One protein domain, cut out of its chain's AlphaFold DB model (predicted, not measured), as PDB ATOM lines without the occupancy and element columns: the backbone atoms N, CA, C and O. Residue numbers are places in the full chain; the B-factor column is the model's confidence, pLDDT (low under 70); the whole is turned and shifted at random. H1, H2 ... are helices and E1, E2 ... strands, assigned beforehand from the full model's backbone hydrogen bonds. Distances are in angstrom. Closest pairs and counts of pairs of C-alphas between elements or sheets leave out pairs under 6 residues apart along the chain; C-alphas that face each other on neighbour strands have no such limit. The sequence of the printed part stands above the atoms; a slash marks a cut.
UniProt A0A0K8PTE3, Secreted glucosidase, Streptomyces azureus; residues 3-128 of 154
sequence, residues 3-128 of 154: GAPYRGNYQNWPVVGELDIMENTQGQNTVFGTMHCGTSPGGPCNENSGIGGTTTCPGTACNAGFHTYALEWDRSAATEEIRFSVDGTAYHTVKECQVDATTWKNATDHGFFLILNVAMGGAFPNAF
ATOM      1  N   GLY A   3     120.797 131.065 191.566       98.69
ATOM      2  CA  GLY A   3     119.964 130.006 192.120       98.69
ATOM      3  C   GLY A   3     119.065 129.377 191.057       98.69
ATOM      4  O   GLY A   3     118.446 130.054 190.229       98.69
ATOM      5  N   ALA A   4     118.983 128.047 191.064       98.62
ATOM      6  CA  ALA A   4     118.234 127.265 190.083       98.62
ATOM      7  C   ALA A   4     116.766 127.696 189.901       98.62
ATOM      8  O   ALA A   4     116.321 127.691 188.747       98.62
ATOM      9  N   PRO A   5     116.024 128.132 190.946       98.56
ATOM     10  CA  PRO A   5     114.649 128.606 190.781       98.56
ATOM     11  C   PRO A   5     114.491 129.849 189.890       98.56
ATOM     12  O   PRO A   5     113.360 130.224 189.580       98.56
ATOM     13  N   TYR A   6     115.578 130.503 189.462       98.50
ATOM     14  CA  TYR A   6     115.505 131.587 188.483       98.50
ATOM     15  C   TYR A   6     115.133 131.070 187.088       98.50
ATOM     16  O   TYR A   6     114.438 131.752 186.328       98.50
ATOM     17  N   ARG A   7     115.548 129.842 186.733       96.94
ATOM     18  CA  ARG A   7     115.251 129.249 185.420       96.94
ATOM     19  C   ARG A   7     113.752 129.012 185.267       96.94
ATOM     20  O   ARG A   7     113.152 128.258 186.022       96.94
ATOM     21  N   GLY A   8     113.164 129.637 184.249       96.62
ATOM     22  CA  GLY A   8     111.731 129.557 183.960       96.62
ATOM     23  C   GLY A   8     110.870 130.548 184.748       96.62
ATOM     24  O   GLY A   8     109.692 130.681 184.429       96.62
ATOM     25  N   ASN A   9     111.441 131.264 185.724       97.50
ATOM     26  CA  ASN A   9     110.763 132.340 186.451       97.50
ATOM     27  C   ASN A   9     111.228 133.717 185.949       97.50
ATOM     28  O   ASN A   9     110.413 134.516 185.495       97.50
ATOM     29  N   TYR A  10     112.540 133.966 185.980       97.00
ATOM     30  CA  TYR A  10     113.203 135.204 185.542       97.00
ATOM     31  C   TYR A  10     112.801 136.497 186.284       97.00
ATOM     32  O   TYR A  10     113.243 137.574 185.891       97.00
ATOM     33  N   GLN A  11     111.982 136.418 187.339       97.75
ATOM     34  CA  GLN A  11     111.427 137.575 188.066       97.75
ATOM     35  C   GLN A  11     111.643 137.505 189.588       97.75
ATOM     36  O   GLN A  11     111.138 138.340 190.329       97.75
ATOM     37  N   ASN A  12     112.375 136.503 190.076       97.81
ATOM     38  CA  ASN A  12     112.579 136.222 191.503       97.81
ATOM     39  C   ASN A  12     113.997 136.547 192.003       97.81
ATOM     40  O   ASN A  12     114.422 136.047 193.043       97.81
ATOM     41  N   TRP A  13     114.727 137.387 191.276       98.56
ATOM     42  CA  TRP A  13     115.948 138.004 191.784       98.56
ATOM     43  C   TRP A  13     115.597 139.167 192.740       98.56
ATOM     44  O   TRP A  13     114.639 139.888 192.449       98.56
ATOM     45  N   PRO A  14     116.311 139.378 193.867       98.56
ATOM     46  CA  PRO A  14     117.471 138.626 194.361       98.56
ATOM     47  C   PRO A  14     117.106 137.495 195.335       98.56
ATOM     48  O   PRO A  14     117.990 136.806 195.829       98.56
ATOM     49  N   VAL A  15     115.813 137.268 195.606       98.56
ATOM     50  CA  VAL A  15     115.323 136.264 196.576       98.56
ATOM     51  C   VAL A  15     115.941 134.885 196.345       98.56
ATOM     52  O   VAL A  15     116.247 134.190 197.305       98.56
ATOM     53  N   VAL A  16     116.128 134.512 195.079       98.69
ATOM     54  CA  VAL A  16     116.667 133.217 194.647       98.69
ATOM     55  C   VAL A  16     118.167 133.024 194.897       98.69
ATOM     56  O   VAL A  16     118.684 131.946 194.637       98.69
ATOM     57  N   GLY A  17     118.875 134.053 195.359       98.88
ATOM     58  CA  GLY A  17     120.306 133.992 195.628       98.88
ATOM     59  C   GLY A  17     121.175 134.071 194.373       98.88
ATOM     60  O   GLY A  17     121.006 133.325 193.404       98.88
ATOM     61  N   GLU A  18     122.165 134.953 194.418       98.94
ATOM     62  CA  GLU A  18     123.245 135.027 193.437       98.94
ATOM     63  C   GLU A  18     124.584 135.155 194.163       98.94
ATOM     64  O   GLU A  18     124.712 135.895 195.135       98.94
ATOM     65  N   LEU A  19     125.559 134.359 193.727       98.88
ATOM     66  CA  LEU A  19     126.906 134.310 194.287       98.88
ATOM     67  C   LEU A  19     127.927 134.598 193.193       98.88
ATOM     68  O   LEU A  19     128.297 133.707 192.417       98.88
ATOM     69  N   ASP A  20     128.379 135.836 193.121       98.88
ATOM     70  CA  ASP A  20     129.321 136.300 192.117       98.88
ATOM     71  C   ASP A  20     130.734 135.961 192.547       98.88
ATOM     72  O   ASP A  20     131.331 136.608 193.399       98.88
ATOM     73  N   ILE A  21     131.253 134.869 191.985       98.88
ATOM     74  CA  ILE A  21     132.578 134.331 192.321       98.88
ATOM     75  C   ILE A  21     133.681 135.288 191.846       98.88
ATOM     76  O   ILE A  21     134.720 135.408 192.489       98.88
ATOM     77  N   MET A  22     133.458 135.940 190.704       98.69
ATOM     78  CA  MET A  22     134.357 136.923 190.117       98.69
ATOM     79  C   MET A  22     133.543 137.886 189.263       98.69
ATOM     80  O   MET A  22     132.943 137.476 188.268       98.69
ATOM     81  N   GLU A  23     133.592 139.164 189.618       98.81
ATOM     82  CA  GLU A  23     133.324 140.248 188.682       98.81
ATOM     83  C   GLU A  23     134.539 141.173 188.570       98.81
ATOM     84  O   GLU A  23     135.351 141.316 189.491       98.81
ATOM     85  N   ASN A  24     134.659 141.825 187.417       98.50
ATOM     86  CA  ASN A  24     135.666 142.836 187.134       98.50
ATOM     87  C   ASN A  24     135.071 143.882 186.195       98.50
ATOM     88  O   ASN A  24     134.235 143.573 185.345       98.50
ATOM     89  N   THR A  25     135.542 145.116 186.319       98.19
ATOM     90  CA  THR A  25     135.149 146.200 185.429       98.19
ATOM     91  C   THR A  25     136.345 147.070 185.068       98.19
ATOM     92  O   THR A  25     137.347 147.120 185.787       98.19
ATOM     93  N   GLN A  26     136.258 147.745 183.920       96.75
ATOM     94  CA  GLN A  26     137.259 148.695 183.422       96.75
ATOM     95  C   GLN A  26     138.691 148.137 183.292       96.75
ATOM     96  O   GLN A  26     139.653 148.904 183.254       96.75
ATOM     97  N   GLY A  27     138.859 146.809 183.237       95.56
ATOM     98  CA  GLY A  27     140.173 146.163 183.163       95.56
ATOM     99  C   GLY A  27     141.067 146.446 184.374       95.56
ATOM    100  O   GLY A  27     142.292 146.427 184.246       95.56
ATOM    101  N   GLN A  28     140.474 146.753 185.531       96.94
ATOM    102  CA  GLN A  28     141.210 147.043 186.758       96.94
ATOM    103  C   GLN A  28     141.883 145.785 187.315       96.94
ATOM    104  O   GLN A  28     141.394 144.671 187.127       96.94
ATOM    105  N   ASN A  29     142.970 145.959 188.072       97.94
ATOM    106  CA  ASN A  29     143.534 144.880 188.886       97.94
ATOM    107  C   ASN A  29     142.741 144.699 190.194       97.94
ATOM    108  O   ASN A  29     143.290 144.851 191.281       97.94
ATOM    109  N   THR A  30     141.448 144.414 190.070       98.31
ATOM    110  CA  THR A  30     140.530 144.231 191.197       98.31
ATOM    111  C   THR A  30     139.567 143.104 190.867       98.31
ATOM    112  O   THR A  30     139.008 143.077 189.773       98.31
ATOM    113  N   VAL A  31     139.338 142.198 191.808       98.69
ATOM    114  CA  VAL A  31     138.244 141.230 191.751       98.69
ATOM    115  C   VAL A  31     137.196 141.581 192.798       98.69
ATOM    116  O   VAL A  31     137.535 141.962 193.919       98.69
ATOM    117  N   PHE A  32     135.932 141.447 192.411       98.81
ATOM    118  CA  PHE A  32     134.768 141.581 193.275       98.81
ATOM    119  C   PHE A  32     134.170 140.192 193.503       98.81
ATOM    120  O   PHE A  32     134.038 139.418 192.554       98.81
ATOM    121  N   GLY A  33     133.866 139.872 194.763       98.81
ATOM    122  CA  GLY A  33     133.082 138.695 195.132       98.81
ATOM    123  C   GLY A  33     131.896 139.107 195.988       98.81
ATOM    124  O   GLY A  33     132.094 139.804 196.987       98.81
ATOM    125  N   THR A  34     130.690 138.692 195.602       98.88
ATOM    126  CA  THR A  34     129.446 139.258 196.144       98.88
ATOM    127  C   THR A  34     128.379 138.188 196.339       98.88
ATOM    128  O   THR A  34     128.249 137.268 195.534       98.88
ATOM    129  N   MET A  35     127.604 138.299 197.420       98.88
ATOM    130  CA  MET A  35     126.332 137.589 197.574       98.88
ATOM    131  C   MET A  35     125.170 138.574 197.457       98.88
ATOM    132  O   MET A  35     125.112 139.545 198.215       98.88
ATOM    133  N   HIS A  36     124.229 138.279 196.566       98.88
ATOM    134  CA  HIS A  36     122.941 138.954 196.454       98.88
ATOM    135  C   HIS A  36     121.828 138.056 196.996       98.88
ATOM    136  O   HIS A  36     121.809 136.845 196.751       98.88
ATOM    137  N   CYS A  37     120.917 138.643 197.766       98.88
ATOM    138  CA  CYS A  37     119.856 137.922 198.459       98.88
ATOM    139  C   CYS A  37     118.735 138.848 198.958       98.88
ATOM    140  O   CYS A  37     118.842 140.073 198.981       98.88
ATOM    141  N   GLY A  38     117.626 138.255 199.405       98.69
ATOM    142  CA  GLY A  38     116.540 139.006 200.033       98.69
ATOM    143  C   GLY A  38     115.781 139.883 199.035       98.69
ATOM    144  O   GLY A  38     115.223 139.379 198.064       98.69
ATOM    145  N   THR A  39     115.699 141.187 199.295       98.56
ATOM    146  CA  THR A  39     114.858 142.122 198.533       98.56
ATOM    147  C   THR A  39     115.664 143.276 197.963       98.56
ATOM    148  O   THR A  39     116.493 143.845 198.666       98.56
ATOM    149  N   SER A  40     115.318 143.698 196.748       97.56
ATOM    150  CA  SER A  40     115.869 144.892 196.109       97.56
ATOM    151  C   SER A  40     114.814 146.000 195.959       97.56
ATOM    152  O   SER A  40     113.661 145.689 195.639       97.56
ATOM    153  N   PRO A  41     115.181 147.285 196.146       97.94
ATOM    154  CA  PRO A  41     116.473 147.777 196.645       97.94
ATOM    155  C   PRO A  41     116.599 147.656 198.180       97.94
ATOM    156  O   PRO A  41     115.604 147.604 198.901       97.94
ATOM    157  N   GLY A  42     117.830 147.669 198.688       97.94
ATOM    158  CA  GLY A  42     118.172 147.588 200.106       97.94
ATOM    159  C   GLY A  42     118.041 146.173 200.660       97.94
ATOM    160  O   GLY A  42     118.767 145.265 200.267       97.94
ATOM    161  N   GLY A  43     117.134 145.988 201.617       98.25
ATOM    162  CA  GLY A  43     116.942 144.691 202.259       98.25
ATOM    163  C   GLY A  43     118.150 144.222 203.086       98.25
ATOM    164  O   GLY A  43     119.097 144.978 203.311       98.25
ATOM    165  N   PRO A  44     118.116 142.965 203.557       98.31
ATOM    166  CA  PRO A  44     119.156 142.412 204.426       98.31
ATOM    167  C   PRO A  44     120.525 142.285 203.738       98.31
ATOM    168  O   PRO A  44     121.538 142.221 204.426       98.31
ATOM    169  N   CYS A  45     120.562 142.293 202.402       98.69
ATOM    170  CA  CYS A  45     121.779 142.115 201.607       98.69
ATOM    171  C   CYS A  45     122.263 143.414 200.943       98.69
ATOM    172  O   CYS A  45     123.199 143.379 200.157       98.69
ATOM    173  N   ASN A  46     121.668 144.570 201.273       98.56
ATOM    174  CA  ASN A  46     122.058 145.888 200.752       98.56
ATOM    175  C   ASN A  46     122.044 145.980 199.210       98.56
ATOM    176  O   ASN A  46     122.990 146.417 198.558       98.56
ATOM    177  N   GLU A  47     120.945 145.554 198.608       98.69
ATOM    178  CA  GLU A  47     120.758 145.552 197.167       98.69
ATOM    179  C   GLU A  47     120.668 146.973 196.580       98.69
ATOM    180  O   GLU A  47     120.097 147.886 197.171       98.69
ATOM    181  N   ASN A  48     121.204 147.255 195.398       97.69
ATOM    182  CA  ASN A  48     121.808 146.323 194.439       97.69
ATOM    183  C   ASN A  48     123.322 146.137 194.634       97.69
ATOM    184  O   ASN A  48     124.002 145.724 193.702       97.69
ATOM    185  N   SER A  49     123.882 146.532 195.782       98.44
ATOM    186  CA  SER A  49     125.317 146.367 196.045       98.44
ATOM    187  C   SER A  49     125.671 144.957 196.508       98.44
ATOM    188  O   SER A  49     126.778 144.510 196.231       98.44
ATOM    189  N   GLY A  50     124.760 144.275 197.205       98.69
ATOM    190  CA  GLY A  50     125.017 142.953 197.765       98.69
ATOM    191  C   GLY A  50     125.952 142.987 198.982       98.69
ATOM    192  O   GLY A  50     126.464 144.033 199.404       98.69
ATOM    193  N   ILE A  51     126.204 141.808 199.546       98.81
ATOM    194  CA  ILE A  51     127.202 141.592 200.595       98.81
ATOM    195  C   ILE A  51     128.527 141.251 199.909       98.81
ATOM    196  O   ILE A  51     128.857 140.080 199.704       98.81
ATOM    197  N   GLY A  52     129.266 142.286 199.512       98.44
ATOM    198  CA  GLY A  52     130.468 142.161 198.687       98.44
ATOM    199  C   GLY A  52     131.781 142.491 199.391       98.44
ATOM    200  O   GLY A  52     131.829 143.256 200.356       98.44
ATOM    201  N   GLY A  53     132.863 141.938 198.850       98.62
ATOM    202  CA  GLY A  53     134.242 142.269 199.191       98.62
ATOM    203  C   GLY A  53     135.114 142.310 197.940       98.62
ATOM    204  O   GLY A  53     134.741 141.796 196.884       98.62
ATOM    205  N   THR A  54     136.280 142.947 198.040       98.62
ATOM    206  CA  THR A  54     137.198 143.096 196.901       98.62
ATOM    207  C   THR A  54     138.646 142.920 197.315       98.62
ATOM    208  O   THR A  54     139.009 143.149 198.468       98.62
ATOM    209  N   THR A  55     139.478 142.531 196.357       98.75
ATOM    210  CA  THR A  55     140.935 142.514 196.510       98.75
ATOM    211  C   THR A  55     141.619 142.671 195.154       98.75
ATOM    212  O   THR A  55     140.975 142.602 194.106       98.75
ATOM    213  N   THR A  56     142.933 142.869 195.156       98.44
ATOM    214  CA  THR A  56     143.768 142.798 193.950       98.44
ATOM    215  C   THR A  56     144.213 141.360 193.697       98.44
ATOM    216  O   THR A  56     144.465 140.628 194.656       98.44
ATOM    217  N   CYS A  57     144.397 140.960 192.437       98.19
ATOM    218  CA  CYS A  57     144.945 139.635 192.151       98.19
ATOM    219  C   CYS A  57     146.418 139.520 192.617       98.19
ATOM    220  O   CYS A  57     147.204 140.448 192.385       98.19
ATOM    221  N   PRO A  58     146.807 138.426 193.302       96.88
ATOM    222  CA  PRO A  58     148.182 138.201 193.743       96.88
ATOM    223  C   PRO A  58     149.171 138.017 192.585       96.88
ATOM    224  O   PRO A  58     148.908 137.308 191.620       96.88
ATOM    225  N   GLY A  59     150.368 138.593 192.708       96.12
ATOM    226  CA  GLY A  59     151.468 138.383 191.758       96.12
ATOM    227  C   GLY A  59     151.310 139.155 190.445       96.12
ATOM    228  O   GLY A  59     152.043 140.116 190.213       96.12
ATOM    229  N   THR A  60     150.376 138.746 189.587       96.69
ATOM    230  CA  THR A  60     150.054 139.426 188.322       96.69
ATOM    231  C   THR A  60     148.713 140.144 188.401       96.69
ATOM    232  O   THR A  60     147.856 139.796 189.206       96.69
ATOM    233  N   ALA A  61     148.529 141.170 187.565       97.81
ATOM    234  CA  ALA A  61     147.233 141.829 187.472       97.81
ATOM    235  C   ALA A  61     146.160 140.854 186.965       97.81
ATOM    236  O   ALA A  61     146.454 140.035 186.095       97.81
ATOM    237  N   CYS A  62     144.918 141.002 187.434       97.44
ATOM    238  CA  CYS A  62     143.808 140.099 187.096       97.44
ATOM    239  C   CYS A  62     143.600 139.877 185.585       97.44
ATOM    240  O   CYS A  62     143.123 138.830 185.167       97.44
ATOM    241  N   ASN A  63     143.954 140.861 184.754       95.56
ATOM    242  CA  ASN A  63     143.829 140.819 183.296       95.56
ATOM    243  C   ASN A  63     145.144 140.491 182.558       95.56
ATOM    244  O   ASN A  63     145.180 140.549 181.328       95.56
ATOM    245  N   ALA A  64     146.223 140.190 183.283       96.19
ATOM    246  CA  ALA A  64     147.556 139.939 182.734       96.19
ATOM    247  C   ALA A  64     147.957 138.453 182.735       96.19
ATOM    248  O   ALA A  64     149.002 138.109 182.182       96.19
ATOM    249  N   GLY A  65     147.151 137.569 183.328       95.75
ATOM    250  CA  GLY A  65     147.437 136.140 183.421       95.75
ATOM    251  C   GLY A  65     146.254 135.330 183.945       95.75
ATOM    252  O   GLY A  65     145.182 135.874 184.201       95.75
ATOM    253  N   PHE A  66     146.451 134.019 184.082       98.56
ATOM    254  CA  PHE A  66     145.471 133.151 184.728       98.56
ATOM    255  C   PHE A  66     145.514 133.328 186.244       98.56
ATOM    256  O   PHE A  66     146.587 133.298 186.840       98.56
ATOM    257  N   HIS A  67     144.329 133.422 186.841       98.81
ATOM    258  CA  HIS A  67     144.098 133.389 188.280       98.81
ATOM    259  C   HIS A  67     143.005 132.363 188.582       98.81
ATOM    260  O   HIS A  67     142.134 132.103 187.746       98.81
ATOM    261  N   THR A  68     143.045 131.774 189.775       98.81
ATOM    262  CA  THR A  68     141.995 130.864 190.246       98.81
ATOM    263  C   THR A  68     141.043 131.623 191.154       98.81
ATOM    264  O   THR A  68     141.401 131.966 192.276       98.81
ATOM    265  N   TYR A  69     139.822 131.849 190.682       98.88
ATOM    266  CA  TYR A  69     138.736 132.411 191.481       98.88
ATOM    267  C   TYR A  69     137.892 131.274 192.038       98.88
ATOM    268  O   TYR A  69     137.449 130.406 191.281       98.88
ATOM    269  N   ALA A  70     137.680 131.260 193.349       98.69
ATOM    270  CA  ALA A  70     136.944 130.189 194.000       98.69
ATOM    271  C   ALA A  70     135.976 130.723 195.049       98.69
ATOM    272  O   ALA A  70     136.278 131.656 195.795       98.69
ATOM    273  N   LEU A  71     134.827 130.060 195.106       98.50
ATOM    274  CA  LEU A  71     133.849 130.172 196.170       98.50
ATOM    275  C   LEU A  71     133.790 128.826 196.881       98.50
ATOM    276  O   LEU A  71     133.537 127.803 196.245       98.50
ATOM    277  N   GLU A  72     134.014 128.838 198.187       98.50
ATOM    278  CA  GLU A  72     133.802 127.683 199.051       98.50
ATOM    279  C   GLU A  72     132.571 127.935 199.910       98.50
ATOM    280  O   GLU A  72     132.491 128.950 200.599       98.50
ATOM    281  N   TRP A  73     131.610 127.019 199.862       97.94
ATOM    282  CA  TRP A  73     130.433 127.068 200.713       97.94
ATOM    283  C   TRP A  73     130.522 125.954 201.749       97.94
ATOM    284  O   TRP A  73     130.373 124.772 201.441       97.94
ATOM    285  N   ASP A  74     130.797 126.362 202.979       97.38
ATOM    286  CA  ASP A  74     130.958 125.498 204.131       97.38
ATOM    287  C   ASP A  74     129.634 125.390 204.892       97.38
ATOM    288  O   ASP A  74     129.145 126.360 205.473       97.38
ATOM    289  N   ARG A  75     129.056 124.188 204.867       96.00
ATOM    290  CA  ARG A  75     127.822 123.831 205.583       96.00
ATOM    291  C   ARG A  75     128.077 122.872 206.749       96.00
ATOM    292  O   ARG A  75     127.144 122.266 207.265       96.00
ATOM    293  N   SER A  76     129.343 122.668 207.121       94.94
ATOM    294  CA  SER A  76     129.739 121.654 208.108       94.94
ATOM    295  C   SER A  76     129.568 122.115 209.560       94.94
ATOM    296  O   SER A  76     129.476 121.290 210.470       94.94
ATOM    297  N   ALA A  77     129.520 123.429 209.786       91.94
ATOM    298  CA  ALA A  77     129.365 124.042 211.099       91.94
ATOM    299  C   ALA A  77     127.905 124.432 211.394       91.94
ATOM    300  O   ALA A  77     127.040 124.415 210.526       91.94
ATOM    301  N   ALA A  78     127.636 124.844 212.638       93.56
ATOM    302  CA  ALA A  78     126.315 125.325 213.061       93.56
ATOM    303  C   ALA A  78     125.901 126.672 212.431       93.56
ATOM    304  O   ALA A  78     124.768 127.108 212.605       93.56
ATOM    305  N   THR A  79     126.830 127.362 211.774       96.81
ATOM    306  CA  THR A  79     126.587 128.576 210.997       96.81
ATOM    307  C   THR A  79     127.263 128.363 209.660       96.81
ATOM    308  O   THR A  79     128.480 128.169 209.629       96.81
ATOM    309  N   GLU A  80     126.485 128.361 208.584       98.25
ATOM    310  CA  GLU A  80     127.042 128.199 207.244       98.25
ATOM    311  C   GLU A  80     127.852 129.440 206.835       98.25
ATOM    312  O   GLU A  80     127.539 130.574 207.221       98.25
ATOM    313  N   GLU A  81     128.897 129.241 206.032       98.25
ATOM    314  CA  GLU A  81     129.746 130.325 205.533       98.25
ATOM    315  C   GLU A  81     130.053 130.152 204.042       98.25
ATOM    316  O   GLU A  81     130.364 129.060 203.573       98.25
ATOM    317  N   ILE A  82     130.017 131.252 203.295       98.75
ATOM    318  CA  ILE A  82     130.438 131.343 201.897       98.75
ATOM    319  C   ILE A  82     131.710 132.189 201.850       98.75
ATOM    320  O   ILE A  82     131.697 133.362 202.226       98.75
ATOM    321  N   ARG A  83     132.819 131.601 201.395       98.81
ATOM    322  CA  ARG A  83     134.151 132.217 201.337       98.81
ATOM    323  C   ARG A  83     134.585 132.431 199.894       98.81
ATOM    324  O   ARG A  83     134.678 131.475 199.129       98.81
ATOM    325  N   PHE A  84     134.912 133.671 199.547       98.88
ATOM    326  CA  PHE A  84     135.455 134.053 198.246       98.88
ATOM    327  C   PHE A  84     136.974 134.165 198.324       98.88
ATOM    328  O   PHE A  84     137.527 134.734 199.273       98.88
ATOM    329  N   SER A  85     137.656 133.635 197.315       98.88
ATOM    330  CA  SER A  85     139.113 133.617 197.249       98.88
ATOM    331  C   SER A  85     139.638 133.820 195.833       98.88
ATOM    332  O   SER A  85     138.987 133.468 194.847       98.88
ATOM    333  N   VAL A  86     140.846 134.375 195.755       98.88
ATOM    334  CA  VAL A  86     141.654 134.437 194.536       98.88
ATOM    335  C   VAL A  86     143.020 133.827 194.834       98.88
ATOM    336  O   VAL A  86     143.636 134.131 195.855       98.88
ATOM    337  N   ASP A  87     143.455 132.897 193.987       98.56
ATOM    338  CA  ASP A  87     144.700 132.130 194.122       98.56
ATOM    339  C   ASP A  87     144.879 131.493 195.512       98.56
ATOM    340  O   ASP A  87     145.947 131.535 196.122       98.56
ATOM    341  N   GLY A  88     143.790 130.927 196.046       98.00
ATOM    342  CA  GLY A  88     143.765 130.269 197.357       98.00
ATOM    343  C   GLY A  88     143.791 131.222 198.557       98.00
ATOM    344  O   GLY A  88     143.752 130.760 199.695       98.00
ATOM    345  N   THR A  89     143.820 132.539 198.335       98.12
ATOM    346  CA  THR A  89     143.752 133.540 199.404       98.12
ATOM    347  C   THR A  89     142.322 134.046 199.546       98.12
ATOM    348  O   THR A  89     141.800 134.718 198.652       98.12
ATOM    349  N   ALA A  90     141.675 133.720 200.667       98.50
ATOM    350  CA  ALA A  90     140.350 134.238 200.987       98.50
ATOM    351  C   ALA A  90     140.404 135.750 201.243       98.50
ATOM    352  O   ALA A  90     141.280 136.227 201.966       98.50
ATOM    353  N   TYR A  91     139.463 136.493 200.663       98.75
ATOM    354  CA  TYR A  91     139.378 137.951 200.813       98.75
ATOM    355  C   TYR A  91     138.001 138.444 201.268       98.75
ATOM    356  O   TYR A  91     137.881 139.592 201.685       98.75
ATOM    357  N   HIS A  92     136.968 137.600 201.202       98.81
ATOM    358  CA  HIS A  92     135.621 137.946 201.651       98.81
ATOM    359  C   HIS A  92     134.873 136.718 202.163       98.81
ATOM    360  O   HIS A  92     135.022 135.626 201.612       98.81
ATOM    361  N   THR A  93     134.048 136.911 203.191       98.75
ATOM    362  CA  THR A  93     133.226 135.854 203.788       98.75
ATOM    363  C   THR A  93     131.836 136.383 204.111       98.75
ATOM    364  O   THR A  93     131.692 137.364 204.845       98.75
ATOM    365  N   VAL A  94     130.813 135.679 203.636       98.75
ATOM    366  CA  VAL A  94     129.414 135.892 204.015       98.75
ATOM    367  C   VAL A  94     128.996 134.756 204.934       98.75
ATOM    368  O   VAL A  94     129.180 133.589 204.602       98.75
ATOM    369  N   LYS A  95     128.469 135.092 206.109       98.62
ATOM    370  CA  LYS A  95     127.994 134.105 207.086       98.62
ATOM    371  C   LYS A  95     126.477 134.103 207.115       98.62
ATOM    372  O   LYS A  95     125.878 135.174 207.050       98.62
ATOM    373  N   GLU A  96     125.884 132.934 207.318       98.44
ATOM    374  CA  GLU A  96     124.436 132.755 207.466       98.44
ATOM    375  C   GLU A  96     123.817 133.756 208.451       98.44
ATOM    376  O   GLU A  96     122.798 134.376 208.163       98.44
ATOM    377  N   CYS A  97     124.485 133.996 209.582       97.88
ATOM    378  CA  CYS A  97     124.004 134.885 210.638       97.88
ATOM    379  C   CYS A  97     124.005 136.388 210.293       97.88
ATOM    380  O   CYS A  97     123.592 137.194 211.126       97.88
ATOM    381  N   GLN A  98     124.475 136.786 209.104       98.38
ATOM    382  CA  GLN A  98     124.389 138.176 208.637       98.38
ATOM    383  C   GLN A  98     122.973 138.554 208.179       98.38
ATOM    384  O   GLN A  98     122.652 139.740 208.118       98.38
ATOM    385  N   VAL A  99     122.125 137.564 207.885       98.50
ATOM    386  CA  VAL A  99     120.735 137.751 207.456       98.50
ATOM    387  C   VAL A  99     119.798 136.877 208.291       98.50
ATOM    388  O   VAL A  99     120.234 136.021 209.059       98.50
ATOM    389  N   ASP A 100     118.489 137.100 208.185       98.50
ATOM    390  CA  ASP A 100     117.527 136.220 208.846       98.50
ATOM    391  C   ASP A 100     117.472 134.834 208.171       98.50
ATOM    392  O   ASP A 100     117.752 134.681 206.979       98.50
ATOM    393  N   ALA A 101     117.044 133.824 208.931       98.25
ATOM    394  CA  ALA A 101     117.007 132.436 208.472       98.25
ATOM    395  C   ALA A 101     116.142 132.217 207.217       98.25
ATOM    396  O   ALA A 101     116.435 131.328 206.419       98.25
ATOM    397  N   THR A 102     115.084 133.013 207.017       98.62
ATOM    398  CA  THR A 102     114.232 132.888 205.823       98.62
ATOM    399  C   THR A 102     114.961 133.421 204.597       98.62
ATOM    400  O   THR A 102     114.941 132.771 203.553       98.62
ATOM    401  N   THR A 103     115.638 134.563 204.724       98.75
ATOM    402  CA  THR A 103     116.477 135.121 203.656       98.75
ATOM    403  C   THR A 103     117.597 134.161 203.267       98.75
ATOM    404  O   THR A 103     117.754 133.892 202.077       98.75
ATOM    405  N   TRP A 104     118.328 133.604 204.242       98.75
ATOM    406  CA  TRP A 104     119.386 132.629 203.952       98.75
ATOM    407  C   TRP A 104     118.825 131.413 203.218       98.75
ATOM    408  O   TRP A 104     119.239 131.127 202.099       98.75
ATOM    409  N   LYS A 105     117.805 130.762 203.791       98.50
ATOM    410  CA  LYS A 105     117.186 129.567 203.207       98.50
ATOM    411  C   LYS A 105     116.664 129.820 201.791       98.50
ATOM    412  O   LYS A 105     116.857 128.981 200.922       98.50
ATOM    413  N   ASN A 106     116.005 130.951 201.545       98.69
ATOM    414  CA  ASN A 106     115.488 131.274 200.214       98.69
ATOM    415  C   ASN A 106     116.594 131.498 199.184       98.69
ATOM    416  O   ASN A 106     116.366 131.193 198.019       98.69
ATOM    417  N   ALA A 107     117.745 132.026 199.604       98.75
ATOM    418  CA  ALA A 107     118.876 132.275 198.724       98.75
ATOM    419  C   ALA A 107     119.737 131.026 198.498       98.75
ATOM    420  O   ALA A 107     120.421 130.951 197.482       98.75
ATOM    421  N   THR A 108     119.754 130.068 199.431       98.62
ATOM    422  CA  THR A 108     120.743 128.982 199.425       98.62
ATOM    423  C   THR A 108     120.150 127.574 199.360       98.62
ATOM    424  O   THR A 108     120.787 126.690 198.804       98.62
ATOM    425  N   ASP A 109     118.933 127.309 199.839       97.81
ATOM    426  CA  ASP A 109     118.386 125.944 199.987       97.81
ATOM    427  C   ASP A 109     117.838 125.340 198.673       97.81
ATOM    428  O   ASP A 109     116.688 124.910 198.567       97.81
ATOM    429  N   HIS A 110     118.669 125.352 197.631       98.44
ATOM    430  CA  HIS A 110     118.434 124.784 196.308       98.44
ATOM    431  C   HIS A 110     119.744 124.713 195.508       98.44
ATOM    432  O   HIS A 110     120.767 125.289 195.871       98.44
ATOM    433  N   GLY A 111     119.715 124.031 194.360       98.38
ATOM    434  CA  GLY A 111     120.848 124.035 193.433       98.38
ATOM    435  C   GLY A 111     121.123 125.416 192.825       98.38
ATOM    436  O   GLY A 111     120.280 126.312 192.857       98.38
ATOM    437  N   PHE A 112     122.290 125.554 192.202       98.81
ATOM    438  CA  PHE A 112     122.710 126.731 191.439       98.81
ATOM    439  C   PHE A 112     123.119 126.326 190.026       98.81
ATOM    440  O   PHE A 112     123.473 125.173 189.769       98.81
ATOM    441  N   PHE A 113     123.108 127.282 189.101       98.56
ATOM    442  CA  PHE A 113     123.755 127.124 187.804       98.56
ATOM    443  C   PHE A 113     124.825 128.191 187.586       98.56
ATOM    444  O   PHE A 113     124.698 129.347 187.996       98.56
ATOM    445  N   LEU A 114     125.896 127.778 186.913       98.44
ATOM    446  CA  LEU A 114     127.023 128.641 186.594       98.44
ATOM    447  C   LEU A 114     126.714 129.517 185.380       98.44
ATOM    448  O   LEU A 114     126.029 129.096 184.444       98.44
ATOM    449  N   ILE A 115     127.248 130.734 185.416       98.69
ATOM    450  CA  ILE A 115     127.166 131.732 184.355       98.69
ATOM    451  C   ILE A 115     128.593 132.226 184.121       98.69
ATOM    452  O   ILE A 115     129.316 132.500 185.075       98.69
ATOM    453  N   LEU A 116     128.992 132.295 182.854       98.75
ATOM    454  CA  LEU A 116     130.232 132.914 182.406       98.75
ATOM    455  C   LEU A 116     129.865 133.864 181.271       98.75
ATOM    456  O   LEU A 116     129.298 133.434 180.264       98.75
ATOM    457  N   ASN A 117     130.167 135.146 181.428       98.69
ATOM    458  CA  ASN A 117     129.849 136.165 180.435       98.69
ATOM    459  C   ASN A 117     130.866 137.306 180.468       98.69
ATOM    460  O   ASN A 117     131.570 137.508 181.449       98.69
ATOM    461  N   VAL A 118     130.890 138.078 179.384       98.44
ATOM    462  CA  VAL A 118     131.544 139.388 179.317       98.44
ATOM    463  C   VAL A 118     130.460 140.383 178.930       98.44
ATOM    464  O   VAL A 118     130.010 140.402 177.785       98.44
ATOM    465  N   ALA A 119     129.961 141.132 179.912       98.12
ATOM    466  CA  ALA A 119     128.963 142.170 179.678       98.12
ATOM    467  C   ALA A 119     129.626 143.451 179.146       98.12
ATOM    468  O   ALA A 119     130.788 143.727 179.440       98.12
ATOM    469  N   MET A 120     128.875 144.245 178.383       98.12
ATOM    470  CA  MET A 120     129.326 145.543 177.874       98.12
ATOM    471  C   MET A 120     128.426 146.650 178.423       98.12
ATOM    472  O   MET A 120     127.251 146.731 178.067       98.12
ATOM    473  N   GLY A 121     128.993 147.514 179.266       97.19
ATOM    474  CA  GLY A 121     128.275 148.611 179.919       97.19
ATOM    475  C   GLY A 121     127.367 148.150 181.061       97.19
ATOM    476  O   GLY A 121     127.540 147.071 181.622       97.19
ATOM    477  N   GLY A 122     126.400 148.993 181.421       97.25
ATOM    478  CA  GLY A 122     125.484 148.754 182.539       97.25
ATOM    479  C   GLY A 122     125.886 149.492 183.816       97.25
ATOM    480  O   GLY A 122     126.858 150.246 183.849       97.25
ATOM    481  N   ALA A 123     125.095 149.302 184.876       97.12
ATOM    482  CA  ALA A 123     125.243 150.055 186.121       97.12
ATOM    483  C   ALA A 123     126.623 149.867 186.770       97.12
ATOM    484  O   ALA A 123     127.180 150.833 187.291       97.12
ATOM    485  N   PHE A 124     127.195 148.661 186.682       97.62
ATOM    486  CA  PHE A 124     128.481 148.375 187.300       97.62
ATOM    487  C   PHE A 124     129.640 149.119 186.610       97.62
ATOM    488  O   PHE A 124     130.258 149.939 187.281       97.62
ATOM    489  N   PRO A 125     129.895 149.010 185.286       97.62
ATOM    490  CA  PRO A 125     130.860 149.890 184.612       97.62
ATOM    491  C   PRO A 125     130.595 151.388 184.804       97.62
ATOM    492  O   PRO A 125     131.538 152.151 185.003       97.62
ATOM    493  N   ASN A 126     129.327 151.820 184.825       97.44
ATOM    494  CA  ASN A 126     128.960 153.227 185.048       97.44
ATOM    495  C   ASN A 126     129.434 153.780 186.396       97.44
ATOM    496  O   ASN A 126     129.823 154.946 186.461       97.44
ATOM    497  N   ALA A 127     129.475 152.957 187.446       97.00
ATOM    498  CA  ALA A 127     130.016 153.359 188.742       97.00
ATOM    499  C   ALA A 127     131.547 153.575 188.727       97.00
ATOM    500  O   ALA A 127     132.083 154.192 189.645       97.00
ATOM    501  N   PHE A 128     132.248 153.120 187.680       96.88
ATOM    502  CA  PHE A 128     133.712 153.163 187.552       96.88
ATOM    503  C   PHE A 128     134.183 153.937 186.306       96.88
ATOM    504  O   PHE A 128     135.260 153.689 185.767       96.88
TER     505      PHE A 128
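This is residues 3 to 128 of the 154 residues of the protein "Secreted glucosidase" of Streptomyces azureus (UniProt A0A0K8PTE3). Little regular structure is present, 49 of 126 printed residues, but its core is a small sandwich: sheets E1 E2 E3 and E4 E5 E6 face to face, each an antiparallel meander, neighbours following in turn. Long loops surround it; H1 is near one end, H2 away from both sheets. The chain order is E1 to E6, H1, H2; the class is mixed, compact, radius of gyration of the C-alphas 14.7 A, spans 41 by 34 by 24 A.

E1 is residues 18 to 23, from C-alpha 18 at (123.245, 135.027, 193.437); E2 31 to 36; E3 51 to 55; E4 69 to 74; E5 81 to 86; E6 89 to 95, 17.5 A from first to last C-alpha; H1 101 to 108; H2 123 to 127, ending with C-alpha 127 at (130.016, 153.359, 188.742).

Across the sandwich, the closest C-alphas of E3 and E6, Gly 53 and His 92, are 5.2 A apart. Within hydrogen-bond range are N 20 and O 34 of hairpin E1 and E2, 2.8 A; N 33 and O 53 of E2 and E3, 3.0 A; N 72 and O 83 of E4 and E5, 2.9 A; N 84 and O 92 of E5 and E6, 2.8 A. H1 only grazes sheet E1 E2 E3 with residues 107 to 108. Both helices have every O i to N i+4 pair within range.

Links E2 to E3, E3 to E4 and H1 to H2 are long. The printed part has no cut; no printed residue is under 70.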